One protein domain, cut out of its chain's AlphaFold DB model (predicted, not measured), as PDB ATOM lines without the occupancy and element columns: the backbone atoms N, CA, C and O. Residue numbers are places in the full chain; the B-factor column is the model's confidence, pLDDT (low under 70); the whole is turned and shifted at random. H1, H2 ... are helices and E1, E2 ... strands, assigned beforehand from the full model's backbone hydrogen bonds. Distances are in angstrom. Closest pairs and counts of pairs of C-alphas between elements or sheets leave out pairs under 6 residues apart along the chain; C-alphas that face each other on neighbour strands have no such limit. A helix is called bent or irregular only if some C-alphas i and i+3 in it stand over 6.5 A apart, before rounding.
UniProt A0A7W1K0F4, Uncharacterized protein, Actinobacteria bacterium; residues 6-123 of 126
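AT A GLANCE: This is residues 6 to 123 of the 126 residues of an uncharacterized protein of Actinobacteria bacterium (UniProt A0A7W1K0F4). One twisted sheet of six strands makes a wall through the body; H2 packs on one of its faces, and no named helix is on the other face. The short helix H1, with the long link before it, sits beyond one end of the sheet, next to where E2 begins, while residues 118 to 123 stick out as a free tail after H2; Arg 21, in that link, and Lys 121, in the tail, mark the ends of the length. Along the 118 printed residues the order is E1 H1 E2 E3 E4 E5 E6 H2, two named helices and six named strands, and the class is mixed, helices and strands. Across the sheet the order is E1, E2, E6, E5, E4, E3, antiparallel throughout, and H2 on one face gives two layers. The whole is compact, with a radius of gyration of the C-alphas of 14.5 A and spans of 47 by 32 by 23 A.

HOW THE PARTS SIT: Begin at the first printed residue, where E1, residues 6 to 11, is an edge strand beside E2, residues 36 to 42. They are antiparallel at 176 degrees, and you will find N 7 and O 40 at 2.8 A. In the chain between them look for H1, residues 23 to 30, which is only just not on the sheet, with 4 pairs of C-alphas within 10 A; its closest C-alpha to E2 is that of Asn 30, 7.5 A from that of Leu 36. Further on, E3, residues 53 to 57, and E4, residues 60 to 65, form a hairpin, with N 55 and O 62 at 2.9 A; E3 is the other edge strand. E4 and E5, residues 83 to 90, form a hairpin with a long link, and N 63 and O 87 are 2.8 A apart. E5 and E6, residues 93 to 100, form a third hairpin, with N 86 and O 97 at 2.8 A. E3, E4, E5 and E6 are a meander, each strand the antiparallel neighbour of the one before. E6 is also antiparallel to E2, at 168 degrees, with N 98 and O 39 at 2.8 A. H2, residues 106 to 116, is on the sheet with 47 pairs of C-alphas within 10 A. Its closest C-alphas to E3 are Met 57 and Gly 111, 4.9 A apart, and to E6 Leu 99 and Leu 110, 6.1 A apart. H1 is apart from H2. In H2 each O i to N i+4 pair is within hydrogen-bond range; in H1 1 of 4 is, beside 3 of 5 O i to N i+3 pairs.

IN THESE COORDINATES: Find C-alpha 6 at (141.731, 114.171, 122.444); from there E1 runs 17.0 A to Tyr 11. H1, Trp 23 to Asn 30, spans 10.6 A and is irregular, with C-alphas 25 and 28 7.5 A apart. E2 begins at C-alpha 36, (154.311, 103.480, 120.858), and runs 20.2 A to Arg 42. E3 goes from Arg 53 to Met 57 and E4 from Lys 60 to Leu 65. E5, His 83 to Glu 90, measures 21.6 A, and E6, Arg 93 to His 100, 23.4 A. H2 starts at Thr 106 and ends 15.8 A away at C-alpha 116, (139.157, 99.973, 115.378).

THE WHOLE: The two C-alphas farthest apart, Arg 21 and Lys 121, are 47.3 A from each other. The printed part, residues 6 to 123, has no cut. The long links are E1 to H1, with 11 residues, and E4 to E5, with 17, residues 66 to 82. Residues 118 to 123 stand free. The mean pLDDT of the printed part is 93.4, and no printed residue is under 70.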
ATOM      1  N   GLY A   6     141.712 115.551 122.914       88.75
ATOM      2  CA  GLY A   6     141.731 114.171 122.444       88.75
ATOM      3  C   GLY A   6     142.414 113.200 123.394       88.75
ATOM      4  O   GLY A   6     142.481 113.437 124.597       88.75
ATOM      5  N   LEU A   7     142.880 112.094 122.824       90.75
ATOM      6  CA  LEU A   7     143.571 111.016 123.510       90.75
ATOM      7  C   LEU A   7     144.983 110.873 122.951       90.75
ATOM      8  O   LEU A   7     145.195 110.883 121.735       90.75
ATOM      9  N   GLU A   8     145.924 110.685 123.861       92.62
ATOM     10  CA  GLU A   8     147.285 110.259 123.581       92.62
ATOM     11  C   GLU A   8     147.494 108.920 124.282       92.62
ATOM     12  O   GLU A   8     147.179 108.764 125.461       92.62
ATOM     13  N   PHE A   9     147.970 107.938 123.527       92.81
ATOM     14  CA  PHE A   9     148.342 106.633 124.036       92.81
ATOM     15  C   PHE A   9     149.800 106.386 123.683       92.81
ATOM     16  O   PHE A   9     150.164 106.312 122.504       92.81
ATOM     17  N   GLY A  10     150.636 106.241 124.706       94.25
ATOM     18  CA  GLY A  10     152.035 105.937 124.495       94.25
ATOM     19  C   GLY A  10     152.696 105.237 125.666       94.25
ATOM     20  O   GLY A  10     152.220 105.281 126.800       94.25
ATOM     21  N   TYR A  11     153.797 104.565 125.356       94.25
ATOM     22  CA  TYR A  11     154.704 103.965 126.326       94.25
ATOM     23  C   TYR A  11     156.130 104.011 125.801       94.25
ATOM     24  O   TYR A  11     156.365 103.972 124.590       94.25
ATOM     25  N   SER A  12     157.071 104.037 126.747       93.50
ATOM     26  CA  SER A  12     158.501 104.250 126.503       93.50
ATOM     27  C   SER A  12     158.793 105.584 125.799       93.50
ATOM     28  O   SER A  12     157.910 106.413 125.593       93.50
ATOM     29  N   ALA A  13     160.060 105.808 125.455       91.62
ATOM     30  CA  ALA A  13     160.517 106.971 124.703       91.62
ATOM     31  C   ALA A  13     161.093 106.532 123.347       91.62
ATOM     32  O   ALA A  13     161.667 105.439 123.264       91.62
ATOM     33  N   PRO A  14     160.978 107.364 122.297       93.62
ATOM     34  CA  PRO A  14     161.560 107.042 121.008       93.62
ATOM     35  C   PRO A  14     163.084 107.209 121.041       93.62
ATOM     36  O   PRO A  14     163.634 108.098 121.694       93.62
ATOM     37  N   ILE A  15     163.766 106.373 120.268       95.00
ATOM     38  CA  ILE A  15     165.142 106.588 119.838       95.00
ATOM     39  C   ILE A  15     165.126 107.501 118.616       95.00
ATOM     40  O   ILE A  15     164.602 107.146 117.562       95.00
ATOM     41  N   GLU A  16     165.740 108.666 118.758       94.31
ATOM     42  CA  GLU A  16     165.739 109.740 117.771       94.31
ATOM     43  C   GLU A  16     167.161 110.246 117.503       94.31
ATOM     44  O   GLU A  16     168.074 109.925 118.266       94.31
ATOM     45  N   PRO A  17     167.391 111.088 116.476       94.69
ATOM     46  CA  PRO A  17     168.698 111.706 116.248       94.69
ATOM     47  C   PRO A  17     169.291 112.403 117.484       94.69
ATOM     48  O   PRO A  17     170.510 112.444 117.646       94.69
ATOM     49  N   GLY A  18     168.437 112.910 118.382       92.25
ATOM     50  CA  GLY A  18     168.835 113.509 119.659       92.25
ATOM     51  C   GLY A  18     169.251 112.514 120.751       92.25
ATOM     52  O   GLY A  18     169.835 112.929 121.745       92.25
ATOM     53  N   SER A  19     169.015 111.210 120.583       93.38
ATOM     54  CA  SER A  19     169.305 110.163 121.579       93.38
ATOM     55  C   SER A  19     170.786 109.753 121.648       93.38
ATOM     56  O   SER A  19     171.131 108.769 122.298       93.38
ATOM     57  N   GLY A  20     171.679 110.489 120.980       94.25
ATOM     58  CA  GLY A  20     173.129 110.283 121.008       94.25
ATOM     59  C   GLY A  20     173.709 109.740 119.699       94.25
ATOM     60  O   GLY A  20     172.999 109.315 118.793       94.25
ATOM     61  N   ARG A  21     175.046 109.735 119.592       95.00
ATOM     62  CA  ARG A  21     175.779 109.446 118.337       95.00
ATOM     63  C   ARG A  21     175.444 108.086 117.702       95.00
ATOM     64  O   ARG A  21     175.525 107.938 116.487       95.00
ATOM     65  N   ASN A  22     175.036 107.110 118.512       94.81
ATOM     66  CA  ASN A  22     174.739 105.743 118.079       94.81
ATOM     67  C   ASN A  22     173.237 105.452 117.916       94.81
ATOM     68  O   ASN A  22     172.873 104.286 117.781       94.81
ATOM     69  N   TRP A  23     172.368 106.471 117.910       94.94
ATOM     70  CA  TRP A  23     170.908 106.295 117.855       94.94
ATOM     71  C   TRP A  23     170.455 105.379 116.707       94.94
ATOM     72  O   TRP A  23     169.603 104.518 116.898       94.94
ATOM     73  N   HIS A  24     171.091 105.484 115.536       93.75
ATOM     74  CA  HIS A  24     170.784 104.672 114.356       93.75
ATOM     75  C   HIS A  24     170.928 103.160 114.609       93.75
ATOM     76  O   HIS A  24     170.222 102.369 113.995       93.75
ATOM     77  N   ARG A  25     171.800 102.738 115.537       95.19
ATOM     78  CA  ARG A  25     171.967 101.325 115.933       95.19
ATOM     79  C   ARG A  25     170.886 100.851 116.901       95.19
ATOM     80  O   ARG A  25     170.730  99.652 117.109       95.19
ATOM     81  N   LEU A  26     170.155 101.788 117.498       94.44
ATOM     82  CA  LEU A  26     169.153 101.562 118.533       94.44
ATOM     83  C   LEU A  26     167.721 101.776 118.019       94.44
ATOM     84  O   LEU A  26     166.775 101.541 118.758       94.44
ATOM     85  N   VAL A  27     167.521 102.152 116.748       92.75
ATOM     86  CA  VAL A  27     166.179 102.393 116.165       92.75
ATOM     87  C   VAL A  27     165.245 101.187 116.236       92.75
ATOM     88  O   VAL A  27     164.033 101.338 116.121       92.75
ATOM     89  N   TRP A  28     165.777  99.983 116.461       90.62
ATOM     90  CA  TRP A  28     164.963  98.798 116.711       90.62
ATOM     91  C   TRP A  28     164.089  98.934 117.970       90.62
ATOM     92  O   TRP A  28     163.031  98.312 118.023       90.62
ATOM     93  N   HIS A  29     164.465  99.780 118.938       91.31
ATOM     94  CA  HIS A  29     163.632 100.113 120.099       91.31
ATOM     95  C   HIS A  29     162.360 100.881 119.718       91.31
ATOM     96  O   HIS A  29     161.394 100.847 120.472       91.31
ATOM     97  N   ASN A  30     162.310 101.507 118.535       92.19
ATOM     98  CA  ASN A  30     161.096 102.163 118.047       92.19
ATOM     99  C   ASN A  30     160.069 101.154 117.524       92.19
ATOM    100  O   ASN A  30     159.036 101.555 117.017       92.19
ATOM    101  N   ARG A  31     160.313  99.843 117.586       90.44
ATOM    102  CA  ARG A  31     159.302  98.864 117.175       90.44
ATOM    103  C   ARG A  31     158.072  98.951 118.087       90.44
ATOM    104  O   ARG A  31     158.245  99.125 119.295       90.44
ATOM    105  N   PRO A  32     156.856  98.694 117.562       89.00
ATOM    106  CA  PRO A  32     155.636  98.715 118.362       89.00
ATOM    107  C   PRO A  32     155.685  97.840 119.617       89.00
ATOM    108  O   PRO A  32     155.030  98.160 120.583       89.00
ATOM    109  N   CYS A  33     156.472  96.765 119.686       90.88
ATOM    110  CA  CYS A  33     156.583  95.979 120.923       90.88
ATOM    111  C   CYS A  33     157.318  96.696 122.076       90.88
ATOM    112  O   CYS A  33     157.219  96.256 123.216       90.88
ATOM    113  N   CYS A  34     158.066  97.767 121.795       92.00
ATOM    114  CA  CYS A  34     158.950  98.437 122.754       92.00
ATOM    115  C   CYS A  34     158.606  99.916 122.955       92.00
ATOM    116  O   CYS A  34     158.862 100.456 124.031       92.00
ATOM    117  N   PHE A  35     158.013 100.555 121.949       94.81
ATOM    118  CA  PHE A  35     157.609 101.951 121.988       94.81
ATOM    119  C   PHE A  35     156.368 102.170 121.121       94.81
ATOM    120  O   PHE A  35     156.245 101.618 120.025       94.81
ATOM    121  N   LEU A  36     155.463 103.010 121.608       95.44
ATOM    122  CA  LEU A  36     154.311 103.480 120.858       95.44
ATOM    123  C   LEU A  36     154.033 104.922 121.252       95.44
ATOM    124  O   LEU A  36     154.055 105.263 122.430       95.44
ATOM    125  N   HIS A  37     153.712 105.743 120.262       97.19
ATOM    126  CA  HIS A  37     153.107 107.045 120.480       97.19
ATOM    127  C   HIS A  37     152.047 107.244 119.398       97.19
ATOM    128  O   HIS A  37     152.354 107.414 118.214       97.19
ATOM    129  N   PHE A  38     150.792 107.118 119.817       96.81
ATOM    130  CA  PHE A  38     149.603 107.264 118.996       96.81
ATOM    131  C   PHE A  38     148.735 108.373 119.581       96.81
ATOM    132  O   PHE A  38     148.451 108.379 120.778       96.81
ATOM    133  N   THR A  39     148.279 109.293 118.741       95.69
ATOM    134  CA  THR A  39     147.367 110.359 119.160       95.69
ATOM    135  C   THR A  39     146.132 110.375 118.284       95.69
ATOM    136  O   THR A  39     146.196 110.076 117.094       95.69
ATOM    137  N   VAL A  40     144.999 110.750 118.869       95.19
ATOM    138  CA  VAL A  40     143.772 111.080 118.147       95.19
ATOM    139  C   VAL A  40     143.095 112.257 118.828       95.19
ATOM    140  O   VAL A  40     142.771 112.209 120.010       95.19
ATOM    141  N   PHE A  41     142.869 113.338 118.095       93.31
ATOM    142  CA  PHE A  41     142.282 114.544 118.663       93.31
ATOM    143  C   PHE A  41     141.511 115.353 117.626       93.31
ATOM    144  O   PHE A  41     141.584 115.121 116.418       93.31
ATOM    145  N   ARG A  42     140.756 116.333 118.121       91.88
ATOM    146  CA  ARG A  42     140.115 117.359 117.298       91.88
ATOM    147  C   ARG A  42     141.039 118.575 117.209       91.88
ATOM    148  O   ARG A  42     141.322 119.170 118.253       91.88
ATOM    149  N   PRO A  43     141.528 118.953 116.014       88.06
ATOM    150  CA  PRO A  43     142.391 120.120 115.872       88.06
ATOM    151  C   PRO A  43     141.647 121.385 116.314       88.06
ATOM    152  O   PRO A  43     140.563 121.682 115.816       88.06
ATOM    153  N   GLY A  44     142.222 122.138 117.252       81.25
ATOM    154  CA  GLY A  44     141.637 123.370 117.798       81.25
ATOM    155  C   GLY A  44     141.772 124.581 116.869       81.25
ATOM    156  O   GLY A  44     142.207 125.634 117.315       81.25
ATOM    157  N   GLY A  45     141.488 124.429 115.571       77.44
ATOM    158  CA  GLY A  45     141.589 125.514 114.584       77.44
ATOM    159  C   GLY A  45     143.001 125.796 114.057       77.44
ATOM    160  O   GLY A  45     143.222 126.840 113.449       77.44
ATOM    161  N   ALA A  46     143.967 124.893 114.265       80.44
ATOM    162  CA  ALA A  46     145.256 125.010 113.582       80.44
ATOM    163  C   ALA A  46     145.083 124.756 112.081       80.44
ATOM    164  O   ALA A  46     144.359 123.840 111.682       80.44
ATOM    165  N   ALA A  47     145.790 125.535 111.263       88.44
ATOM    166  CA  ALA A  47     145.895 125.250 109.842       88.44
ATOM    167  C   ALA A  47     146.498 123.853 109.636       88.44
ATOM    168  O   ALA A  47     147.438 123.447 110.331       88.44
ATOM    169  N   LEU A  48     145.934 123.121 108.678       91.25
ATOM    170  CA  LEU A  48     146.477 121.838 108.265       91.25
ATOM    171  C   LEU A  48     147.873 122.029 107.644       91.25
ATOM    172  O   LEU A  48     148.102 123.027 106.955       91.25
ATOM    173  N   PRO A  49     148.814 121.099 107.883       91.44
ATOM    174  CA  PRO A  49     150.161 121.207 107.339       91.44
ATOM    175  C   PRO A  49     150.148 121.041 105.807       91.44
ATOM    176  O   PRO A  49     149.273 120.359 105.267       91.44
ATOM    177  N   PRO A  50     151.116 121.621 105.076       91.81
ATOM    178  CA  PRO A  50     151.244 121.404 103.638       91.81
ATOM    179  C   PRO A  50     151.699 119.970 103.316       91.81
ATOM    180  O   PRO A  50     152.229 119.259 104.171       91.81
ATOM    181  N   GLY A  51     151.547 119.557 102.052       93.88
ATOM    182  CA  GLY A  51     151.999 118.239 101.577       93.88
ATOM    183  C   GLY A  51     151.028 117.092 101.865       93.88
ATOM    184  O   GLY A  51     151.407 115.924 101.797       93.88
ATOM    185  N   LEU A  52     149.776 117.419 102.186       97.12
ATOM    186  CA  LEU A  52     148.705 116.446 102.353       97.12
ATOM    187  C   LEU A  52     148.334 115.794 101.023       97.12
ATOM    188  O   LEU A  52     148.126 116.475 100.020       97.12
ATOM    189  N   ARG A  53     148.172 114.470 101.039       98.00
ATOM    190  CA  ARG A  53     147.647 113.697  99.907       98.00
ATOM    191  C   ARG A  53     146.317 113.052 100.260       98.00
ATOM    192  O   ARG A  53     146.129 112.627 101.395       98.00
ATOM    193  N   ALA A  54     145.415 112.932  99.291       98.31
ATOM    194  CA  ALA A  54     144.195 112.152  99.476       98.31
ATOM    195  C   ALA A  54     144.542 110.690  99.816       98.31
ATOM    196  O   ALA A  54     145.475 110.110  99.248       98.31
ATOM    197  N   ALA A  55     143.815 110.103 100.763       97.94
ATOM    198  CA  ALA A  55     144.008 108.724 101.192       97.94
ATOM    199  C   ALA A  55     142.712 108.125 101.752       97.94
ATOM    200  O   ALA A  55     141.826 108.836 102.227       97.94
ATOM    201  N   GLN A  56     142.636 106.796 101.734       97.69
ATOM    202  CA  GLN A  56     141.642 106.039 102.482       97.69
ATOM    203  C   GLN A  56     142.341 105.235 103.570       97.69
ATOM    204  O   GLN A  56     143.371 104.606 103.321       97.69
ATOM    205  N   MET A  57     141.799 105.275 104.782       96.44
ATOM    206  CA  MET A  57     142.413 104.646 105.939       96.44
ATOM    207  C   MET A  57     141.348 104.228 106.953       96.44
ATOM    208  O   MET A  57     140.483 105.021 107.311       96.44
ATOM    209  N   GLY A  58     141.390 102.971 107.399       95.00
ATOM    210  CA  GLY A  58     140.452 102.448 108.398       95.00
ATOM    211  C   GLY A  58     138.972 102.569 108.010       95.00
ATOM    212  O   GLY A  58     138.126 102.742 108.881       95.00
ATOM    213  N   GLY A  59     138.653 102.523 106.711       95.25
ATOM    214  CA  GLY A  59     137.294 102.732 106.191       95.25
ATOM    215  C   GLY A  59     136.866 104.201 106.089       95.25
ATOM    216  O   GLY A  59     135.703 104.480 105.811       95.25
ATOM    217  N   LYS A  60     137.782 105.150 106.309       96.38
ATOM    218  CA  LYS A  60     137.521 106.592 106.259       96.38
ATOM    219  C   LYS A  60     138.250 107.219 105.074       96.38
ATOM    220  O   LYS A  60     139.416 106.910 104.825       96.38
ATOM    221  N   ALA A  61     137.576 108.110 104.353       98.00
ATOM    222  CA  ALA A  61     138.198 108.955 103.338       98.00
ATOM    223  C   ALA A  61     138.760 110.222 103.993       98.00
ATOM    224  O   ALA A  61     138.113 110.824 104.854       98.00
ATOM    225  N   GLY A  62     139.964 110.624 103.599       97.94
ATOM    226  CA  GLY A  62     140.645 111.733 104.246       97.94
ATOM    227  C   GLY A  62     141.937 112.149 103.562       97.94
ATOM    228  O   GLY A  62     142.167 111.886 102.380       97.94
ATOM    229  N   GLN A  63     142.788 112.818 104.327       98.44
ATOM    230  CA  GLN A  63     144.091 113.299 103.893       98.44
ATOM    231  C   GLN A  63     145.187 112.697 104.762       98.44
ATOM    232  O   GLN A  63     145.017 112.532 105.966       98.44
ATOM    233  N   LEU A  64     146.324 112.377 104.158       98.31
ATOM    234  CA  LEU A  64     147.481 111.804 104.826       98.31
ATOM    235  C   LEU A  64     148.689 112.726 104.673       98.31
ATOM    236  O   LEU A  64     148.977 113.193 103.571       98.31
ATOM    237  N   LEU A  65     149.436 112.902 105.757       97.62
ATOM    238  CA  LEU A  65     150.807 113.395 105.742       97.62
ATOM    239  C   LEU A  65     151.726 112.274 106.235       97.62
ATOM    240  O   LEU A  65     151.616 111.833 107.376       97.62
ATOM    241  N   SER A  66     152.621 111.789 105.379       97.19
ATOM    242  CA  SER A  66     153.608 110.783 105.785       97.19
ATOM    243  C   SER A  66     154.646 111.388 106.731       97.19
ATOM    244  O   SER A  66     155.060 112.534 106.542       97.19
ATOM    245  N   ALA A  67     155.128 110.588 107.687       97.00
ATOM    246  CA  ALA A  67     156.320 110.949 108.447       97.00
ATOM    247  C   ALA A  67     157.512 111.176 107.504       97.00
ATOM    248  O   ALA A  67     157.661 110.483 106.495       97.00
ATOM    249  N   ARG A  68     158.390 112.111 107.867       95.62
ATOM    250  CA  ARG A  68     159.641 112.403 107.149       95.62
ATOM    251  C   ARG A  68     160.803 111.501 107.578       95.62
ATOM    252  O   ARG A  68     161.906 111.653 107.066       95.62
ATOM    253  N   GLY A  69     160.556 110.570 108.496       94.62
ATOM    254  CA  GLY A  69     161.556 109.689 109.085       94.62
ATOM    255  C   GLY A  69     161.663 109.904 110.590       94.62
ATOM    256  O   GLY A  69     160.672 110.212 111.244       94.62
ATOM    257  N   TYR A  70     162.869 109.727 111.120       94.44
ATOM    258  CA  TYR A  70     163.200 110.007 112.515       94.44
ATOM    259  C   TYR A  70     163.577 111.488 112.690       94.44
ATOM    260  O   TYR A  70     164.189 112.095 111.808       94.44
ATOM    261  N   GLY A  71     163.249 112.059 113.843       94.00
ATOM    262  CA  GLY A  71     163.590 113.411 114.262       94.00
ATOM    263  C   GLY A  71     162.504 114.452 114.000       94.00
ATOM    264  O   GLY A  71     161.545 114.241 113.267       94.00
ATOM    265  N   LEU A  72     162.683 115.626 114.606       93.94
ATOM    266  CA  LEU A  72     161.677 116.697 114.619       93.94
ATOM    267  C   LEU A  72     161.888 117.769 113.540       93.94
ATOM    268  O   LEU A  72     161.143 118.752 113.489       93.94
ATOM    269  N   ALA A  73     162.888 117.607 112.670       92.88
ATOM    270  CA  ALA A  73     163.193 118.580 111.627       92.88
ATOM    271  C   ALA A  73     161.985 118.786 110.695       92.88
ATOM    272  O   ALA A  73     161.462 117.836 110.106       92.88
ATOM    273  N   GLY A  74     161.530 120.036 110.571       89.19
ATOM    274  CA  GLY A  74     160.359 120.395 109.767       89.19
ATOM    275  C   GLY A  74     159.001 120.176 110.445       89.19
ATOM    276  O   GLY A  74     157.988 120.204 109.748       89.19
ATOM    277  N   THR A  75     158.971 119.964 111.764       92.56
ATOM    278  CA  THR A  75     157.743 120.021 112.574       92.56
ATOM    279  C   THR A  75     157.110 121.411 112.489       92.56
ATOM    280  O   THR A  75     157.811 122.419 112.560       92.56
ATOM    281  N   VAL A  76     155.780 121.469 112.369       88.31
ATOM    282  CA  VAL A  76     155.016 122.726 112.351       88.31
ATOM    283  C   VAL A  76     153.895 122.648 113.381       88.31
ATOM    284  O   VAL A  76     152.980 121.840 113.245       88.31
ATOM    285  N   GLY A  77     153.943 123.495 114.412       87.00
ATOM    286  CA  GLY A  77     152.988 123.423 115.519       87.00
ATOM    287  C   GLY A  77     153.053 122.059 116.209       87.00
ATOM    288  O   GLY A  77     154.130 121.609 116.586       87.00
ATOM    289  N   TYR A  78     151.906 121.393 116.336       87.75
ATOM    290  CA  TYR A  78     151.819 120.024 116.858       87.75
ATOM    291  C   TYR A  78     151.823 118.945 115.757       87.75
ATOM    292  O   TYR A  78     151.612 117.773 116.045       87.75
ATOM    293  N   TRP A  79     152.085 119.311 114.497       92.88
ATOM    294  CA  TRP A  79     152.261 118.368 113.390       92.88
ATOM    295  C   TRP A  79     153.713 117.879 113.343       92.88
ATOM    296  O   TRP A  79     154.527 118.368 112.552       92.88
ATOM    297  N   TRP A  80     154.059 116.952 114.239       94.75
ATOM    298  CA  TRP A  80     155.413 116.402 114.341       94.75
ATOM    299  C   TRP A  80     155.839 115.687 113.061       94.75
ATOM    300  O   TRP A  80     155.096 114.870 112.512       94.75
ATOM    301  N   SER A  81     157.044 115.988 112.581       96.25
ATOM    302  CA  SER A  81     157.549 115.443 111.317       96.25
ATOM    303  C   SER A  81     157.972 113.975 111.402       96.25
ATOM    304  O   SER A  81     157.972 113.295 110.376       96.25
ATOM    305  N   ASN A  82     158.246 113.456 112.601       96.69
ATOM    306  CA  ASN A  82     158.437 112.026 112.867       96.69
ATOM    307  C   ASN A  82     157.118 111.255 113.027       96.69
ATOM    308  O   ASN A  82     157.134 110.083 113.394       96.69
ATOM    309  N   HIS A  83     155.968 111.871 112.748       97.81
ATOM    310  CA  HIS A  83     154.665 111.218 112.803       97.81
ATOM    311  C   HIS A  83     154.038 111.108 111.415       97.81
ATOM    312  O   HIS A  83     154.126 112.009 110.583       97.81
ATOM    313  N   THR A  84     153.369 109.982 111.170       98.12
ATOM    314  CA  THR A  84     152.421 109.851 110.062       98.12
ATOM    315  C   THR A  84     151.063 110.315 110.560       98.12
ATOM    316  O   THR A  84     150.574 109.785 111.552       98.12
ATOM    317  N   TRP A  85     150.456 111.277 109.870       97.81
ATOM    318  CA  TRP A  85     149.184 111.890 110.237       97.81
ATOM    319  C   TRP A  85     148.091 111.537 109.241       97.81
ATOM    320  O   TRP A  85     148.314 111.596 108.033       97.81
ATOM    321  N   PHE A  86     146.895 111.244 109.740       98.31
ATOM    322  CA  PHE A  86     145.687 111.098 108.942       98.31
ATOM    323  C   PHE A  86     144.589 112.022 109.462       98.31
ATOM    324  O   PHE A  86     144.335 112.099 110.665       98.31
ATOM    325  N   PHE A  87     143.926 112.701 108.536       97.25
ATOM    326  CA  PHE A  87     142.905 113.706 108.787       97.25
ATOM    327  C   PHE A  87     141.615 113.284 108.107       97.25
ATOM    328  O   PHE A  87     141.622 112.987 106.913       97.25
ATOM    329  N   TRP A  88     140.502 113.291 108.829       97.06
ATOM    330  CA  TRP A  88     139.203 112.964 108.248       97.06
ATOM    331  C   TRP A  88     138.088 113.769 108.897       97.06
ATOM    332  O   TRP A  88     138.215 114.258 110.021       97.06
ATOM    333  N   HIS A  89     136.978 113.883 108.176       95.31
ATOM    334  CA  HIS A  89     135.752 114.441 108.717       95.31
ATOM    335  C   HIS A  89     134.812 113.314 109.130       95.31
ATOM    336  O   HIS A  89     134.587 112.369 108.380       95.31
ATOM    337  N   GLU A  90     134.236 113.430 110.321       92.25
ATOM    338  CA  GLU A  90     133.190 112.536 110.805       92.25
ATOM    339  C   GLU A  90     132.134 113.367 111.539       92.25
ATOM    340  O   GLU A  90     132.460 114.164 112.420       92.25
ATOM    341  N   HIS A  91     130.865 113.237 111.133       91.19
ATOM    342  CA  HIS A  91     129.749 114.049 111.645       91.19
ATOM    343  C   HIS A  91     130.041 115.567 111.645       91.19
ATOM    344  O   HIS A  91     129.826 116.254 112.646       91.19
ATOM    345  N   GLY A  92     130.593 116.082 110.539       91.62
ATOM    346  CA  GLY A  92     130.916 117.506 110.371       91.62
ATOM    347  C   GLY A  92     132.102 118.007 111.204       91.62
ATOM    348  O   GLY A  92     132.339 119.210 111.261       91.62
ATOM    349  N   ARG A  93     132.853 117.118 111.866       91.81
ATOM    350  CA  ARG A  93     134.010 117.478 112.696       91.81
ATOM    351  C   ARG A  93     135.292 116.914 112.106       91.81
ATOM    352  O   ARG A  93     135.334 115.741 111.749       91.81
ATOM    353  N   LEU A  94     136.329 117.745 112.057       94.00
ATOM    354  CA  LEU A  94     137.679 117.324 111.703       94.00
ATOM    355  C   LEU A  94     138.327 116.577 112.873       94.00
ATOM    356  O   LEU A  94     138.355 117.071 114.005       94.00
ATOM    357  N   TYR A  95     138.886 115.417 112.563       95.06
ATOM    358  CA  TYR A  95     139.737 114.627 113.434       95.06
ATOM    359  C   TYR A  95     141.124 114.507 112.813       95.06
ATOM    360  O   TYR A  95     141.268 114.460 111.590       95.06
ATOM    361  N   ALA A  96     142.134 114.441 113.670       96.19
ATOM    362  CA  ALA A  96     143.493 114.089 113.309       96.19
ATOM    363  C   ALA A  96     143.921 112.899 114.163       96.19
ATOM    364  O   ALA A  96     143.757 112.926 115.382       96.19
ATOM    365  N   ALA A  97     144.470 111.872 113.524       97.50
ATOM    366  CA  ALA A  97     145.171 110.796 114.200       97.50
ATOM    367  C   ALA A  97     146.612 110.748 113.717       97.50
ATOM    368  O   ALA A  97     146.889 111.022 112.548       97.50
ATOM    369  N   SER A  98     147.526 110.384 114.604       97.62
ATOM    370  CA  SER A  98     148.930 110.258 114.257       97.62
ATOM    371  C   SER A  98     149.567 109.051 114.901       97.62
ATOM    372  O   SER A  98     149.164 108.625 115.980       97.62
ATOM    373  N   LEU A  99     150.579 108.519 114.229       97.88
ATOM    374  CA  LEU A  99     151.412 107.447 114.739       97.88
ATOM    375  C   LEU A  99     152.872 107.793 114.487       97.88
ATOM    376  O   LEU A  99     153.233 108.181 113.370       97.88
ATOM    377  N   HIS A 100     153.697 107.623 115.514       97.56
ATOM    378  CA  HIS A 100     155.136 107.773 115.384       97.56
ATOM    379  C   HIS A 100     155.710 106.861 114.297       97.56
ATOM    380  O   HIS A 100     155.236 105.750 114.057       97.56
ATOM    381  N   TYR A 101     156.753 107.333 113.628       96.62
ATOM    382  CA  TYR A 101     157.434 106.595 112.585       96.62
ATOM    383  C   TYR A 101     158.163 105.361 113.126       96.62
ATOM    384  O   TYR A 101     159.016 105.450 114.012       96.62
ATOM    385  N   PHE A 102     157.857 104.209 112.532       92.31
ATOM    386  CA  PHE A 102     158.451 102.903 112.834       92.31
ATOM    387  C   PHE A 102     159.186 102.286 111.639       92.31
ATOM    388  O   PHE A 102     159.621 101.138 111.708       92.31
ATOM    389  N   GLY A 103     159.314 103.019 110.530       90.62
ATOM    390  CA  GLY A 103     159.778 102.460 109.264       90.62
ATOM    391  C   GLY A 103     158.636 101.978 108.357       90.62
ATOM    392  O   GLY A 103     157.475 102.397 108.522       90.62
ATOM    393  N   PRO A 104     158.953 101.099 107.385       88.50
ATOM    394  CA  PRO A 104     157.963 100.470 106.518       88.50
ATOM    395  C   PRO A 104     156.868  99.787 107.348       88.50
ATOM    396  O   PRO A 104     157.154  98.990 108.234       88.50
ATOM    397  N   GLY A 105     155.605 100.122 107.079       92.12
ATOM    398  CA  GLY A 105     154.447  99.584 107.805       92.12
ATOM    399  C   GLY A 105     153.761 100.564 108.759       92.12
ATOM    400  O   GLY A 105     152.611 100.323 109.117       92.12
ATOM    401  N   THR A 106     154.381 101.706 109.087       95.69
ATOM    402  CA  THR A 106     153.771 102.745 109.949       95.69
ATOM    403  C   THR A 106     152.365 103.135 109.475       95.69
ATOM    404  O   THR A 106     151.406 103.088 110.240       95.69
ATOM    405  N   THR A 107     152.208 103.454 108.186       96.94
ATOM    406  CA  THR A 107     150.912 103.846 107.603       96.94
ATOM    407  C   THR A 107     149.875 102.723 107.669       96.94
ATOM    408  O   THR A 107     148.703 102.986 107.926       96.94
ATOM    409  N   ALA A 108     150.292 101.470 107.463       95.88
ATOM    410  CA  ALA A 108     149.393 100.321 107.536       95.88
ATOM    411  C   ALA A 108     148.911 100.077 108.975       95.88
ATOM    412  O   ALA A 108     147.725  99.828 109.186       95.88
ATOM    413  N   LEU A 109     149.804 100.199 109.963       95.88
ATOM    414  CA  LEU A 109     149.448 100.098 111.378       95.88
ATOM    415  C   LEU A 109     148.505 101.228 111.799       95.88
ATOM    416  O   LEU A 109     147.471 100.946 112.400       95.88
ATOM    417  N   LEU A 110     148.798 102.478 111.418       97.81
ATOM    418  CA  LEU A 110     147.891 103.604 111.660       97.81
ATOM    419  C   LEU A 110     146.498 103.313 111.085       97.81
ATOM    420  O   LEU A 110     145.497 103.532 111.760       97.81
ATOM    421  N   GLY A 111     146.421 102.737 109.883       97.75
ATOM    422  CA  GLY A 111     145.141 102.374 109.288       97.75
ATOM    423  C   GLY A 111     144.357 101.309 110.038       97.75
ATOM    424  O   GLY A 111     143.139 101.436 110.148       97.75
ATOM    425  N   ARG A 112     145.037 100.306 110.604       96.81
ATOM    426  CA  ARG A 112     144.397  99.314 111.479       96.81
ATOM    427  C   ARG A 112     143.901  99.946 112.777       96.81
ATOM    428  O   ARG A 112     142.778  99.679 113.176       96.81
ATOM    429  N   LEU A 113     144.697 100.822 113.395       96.25
ATOM    430  CA  LEU A 113     144.285 101.536 114.608       96.25
ATOM    431  C   LEU A 113     143.037 102.388 114.351       96.25
ATOM    432  O   LEU A 113     142.079 102.299 115.109       96.25
ATOM    433  N   ILE A 114     143.010 103.153 113.254       96.94
ATOM    434  CA  ILE A 114     141.859 103.991 112.881       96.94
ATOM    435  C   ILE A 114     140.613 103.157 112.574       96.94
ATOM    436  O   ILE A 114     139.508 103.597 112.893       96.94
ATOM    437  N   HIS A 115     140.772 101.969 111.985       96.25
ATOM    438  CA  HIS A 115     139.657 101.055 111.730       96.25
ATOM    439  C   HIS A 115     138.937 100.641 113.019       96.25
ATOM    440  O   HIS A 115     137.712 100.562 113.045       96.25
ATOM    441  N   GLU A 116     139.697 100.415 114.091       94.50
ATOM    442  CA  GLU A 116     139.157  99.973 115.378       94.50
ATOM    443  C   GLU A 116     138.659 101.117 116.267       94.50
ATOM    444  O   GLU A 116     138.046 100.865 117.307       94.50
ATOM    445  N   LEU A 117     138.873 102.380 115.876       91.12
ATOM    446  CA  LEU A 117     138.344 103.516 116.622       91.12
ATOM    447  C   LEU A 117     136.816 103.520 116.570       91.12
ATOM    448  O   LEU A 117     136.202 103.694 115.514       91.12
ATOM    449  N   ARG A 118     136.199 103.396 117.746       86.94
ATOM    450  CA  ARG A 118     134.748 103.455 117.927       86.94
ATOM    451  C   ARG A 118     134.408 104.473 119.010       86.94
ATOM    452  O   ARG A 118     135.118 104.551 120.015       86.94
ATOM    453  N   PRO A 119     133.332 105.257 118.848       83.94
ATOM    454  CA  PRO A 119     132.840 106.127 119.905       83.94
ATOM    455  C   PRO A 119     132.608 105.362 121.211       83.94
ATOM    456  O   PRO A 119     131.971 104.312 121.203       83.94
ATOM    457  N   THR A 120     133.015 105.933 122.348       84.19
ATOM    458  CA  THR A 120     132.860 105.305 123.673       84.19
ATOM    459  C   THR A 120     131.416 104.900 123.977       84.19
ATOM    460  O   THR A 120     131.191 103.876 124.607       84.19
ATOM    461  N   LYS A 121     130.421 105.637 123.461       84.62
ATOM    462  CA  LYS A 121     128.992 105.291 123.591       84.62
ATOM    463  C   LYS A 121     128.612 103.924 122.996       84.62
ATOM    464  O   LYS A 121     127.550 103.410 123.311       84.62
ATOM    465  N   GLN A 122     129.439 103.372 122.107       84.44
ATOM    466  CA  GLN A 122     129.258 102.048 121.502       84.44
ATOM    467  C   GLN A 122     129.995 100.944 122.272       84.44
ATOM    468  O   GLN A 122     129.788  99.767 121.994       84.44
ATOM    469  N   LEU A 123     130.850 101.306 123.232       80.12
ATOM    470  CA  LEU A 123     131.482 100.361 124.140       80.12
ATOM    471  C   LEU A 123     130.475 100.061 125.255       80.12
ATOM    472  O   LEU A 123     130.480 100.689 126.311       80.12
TER     473      LEU A 123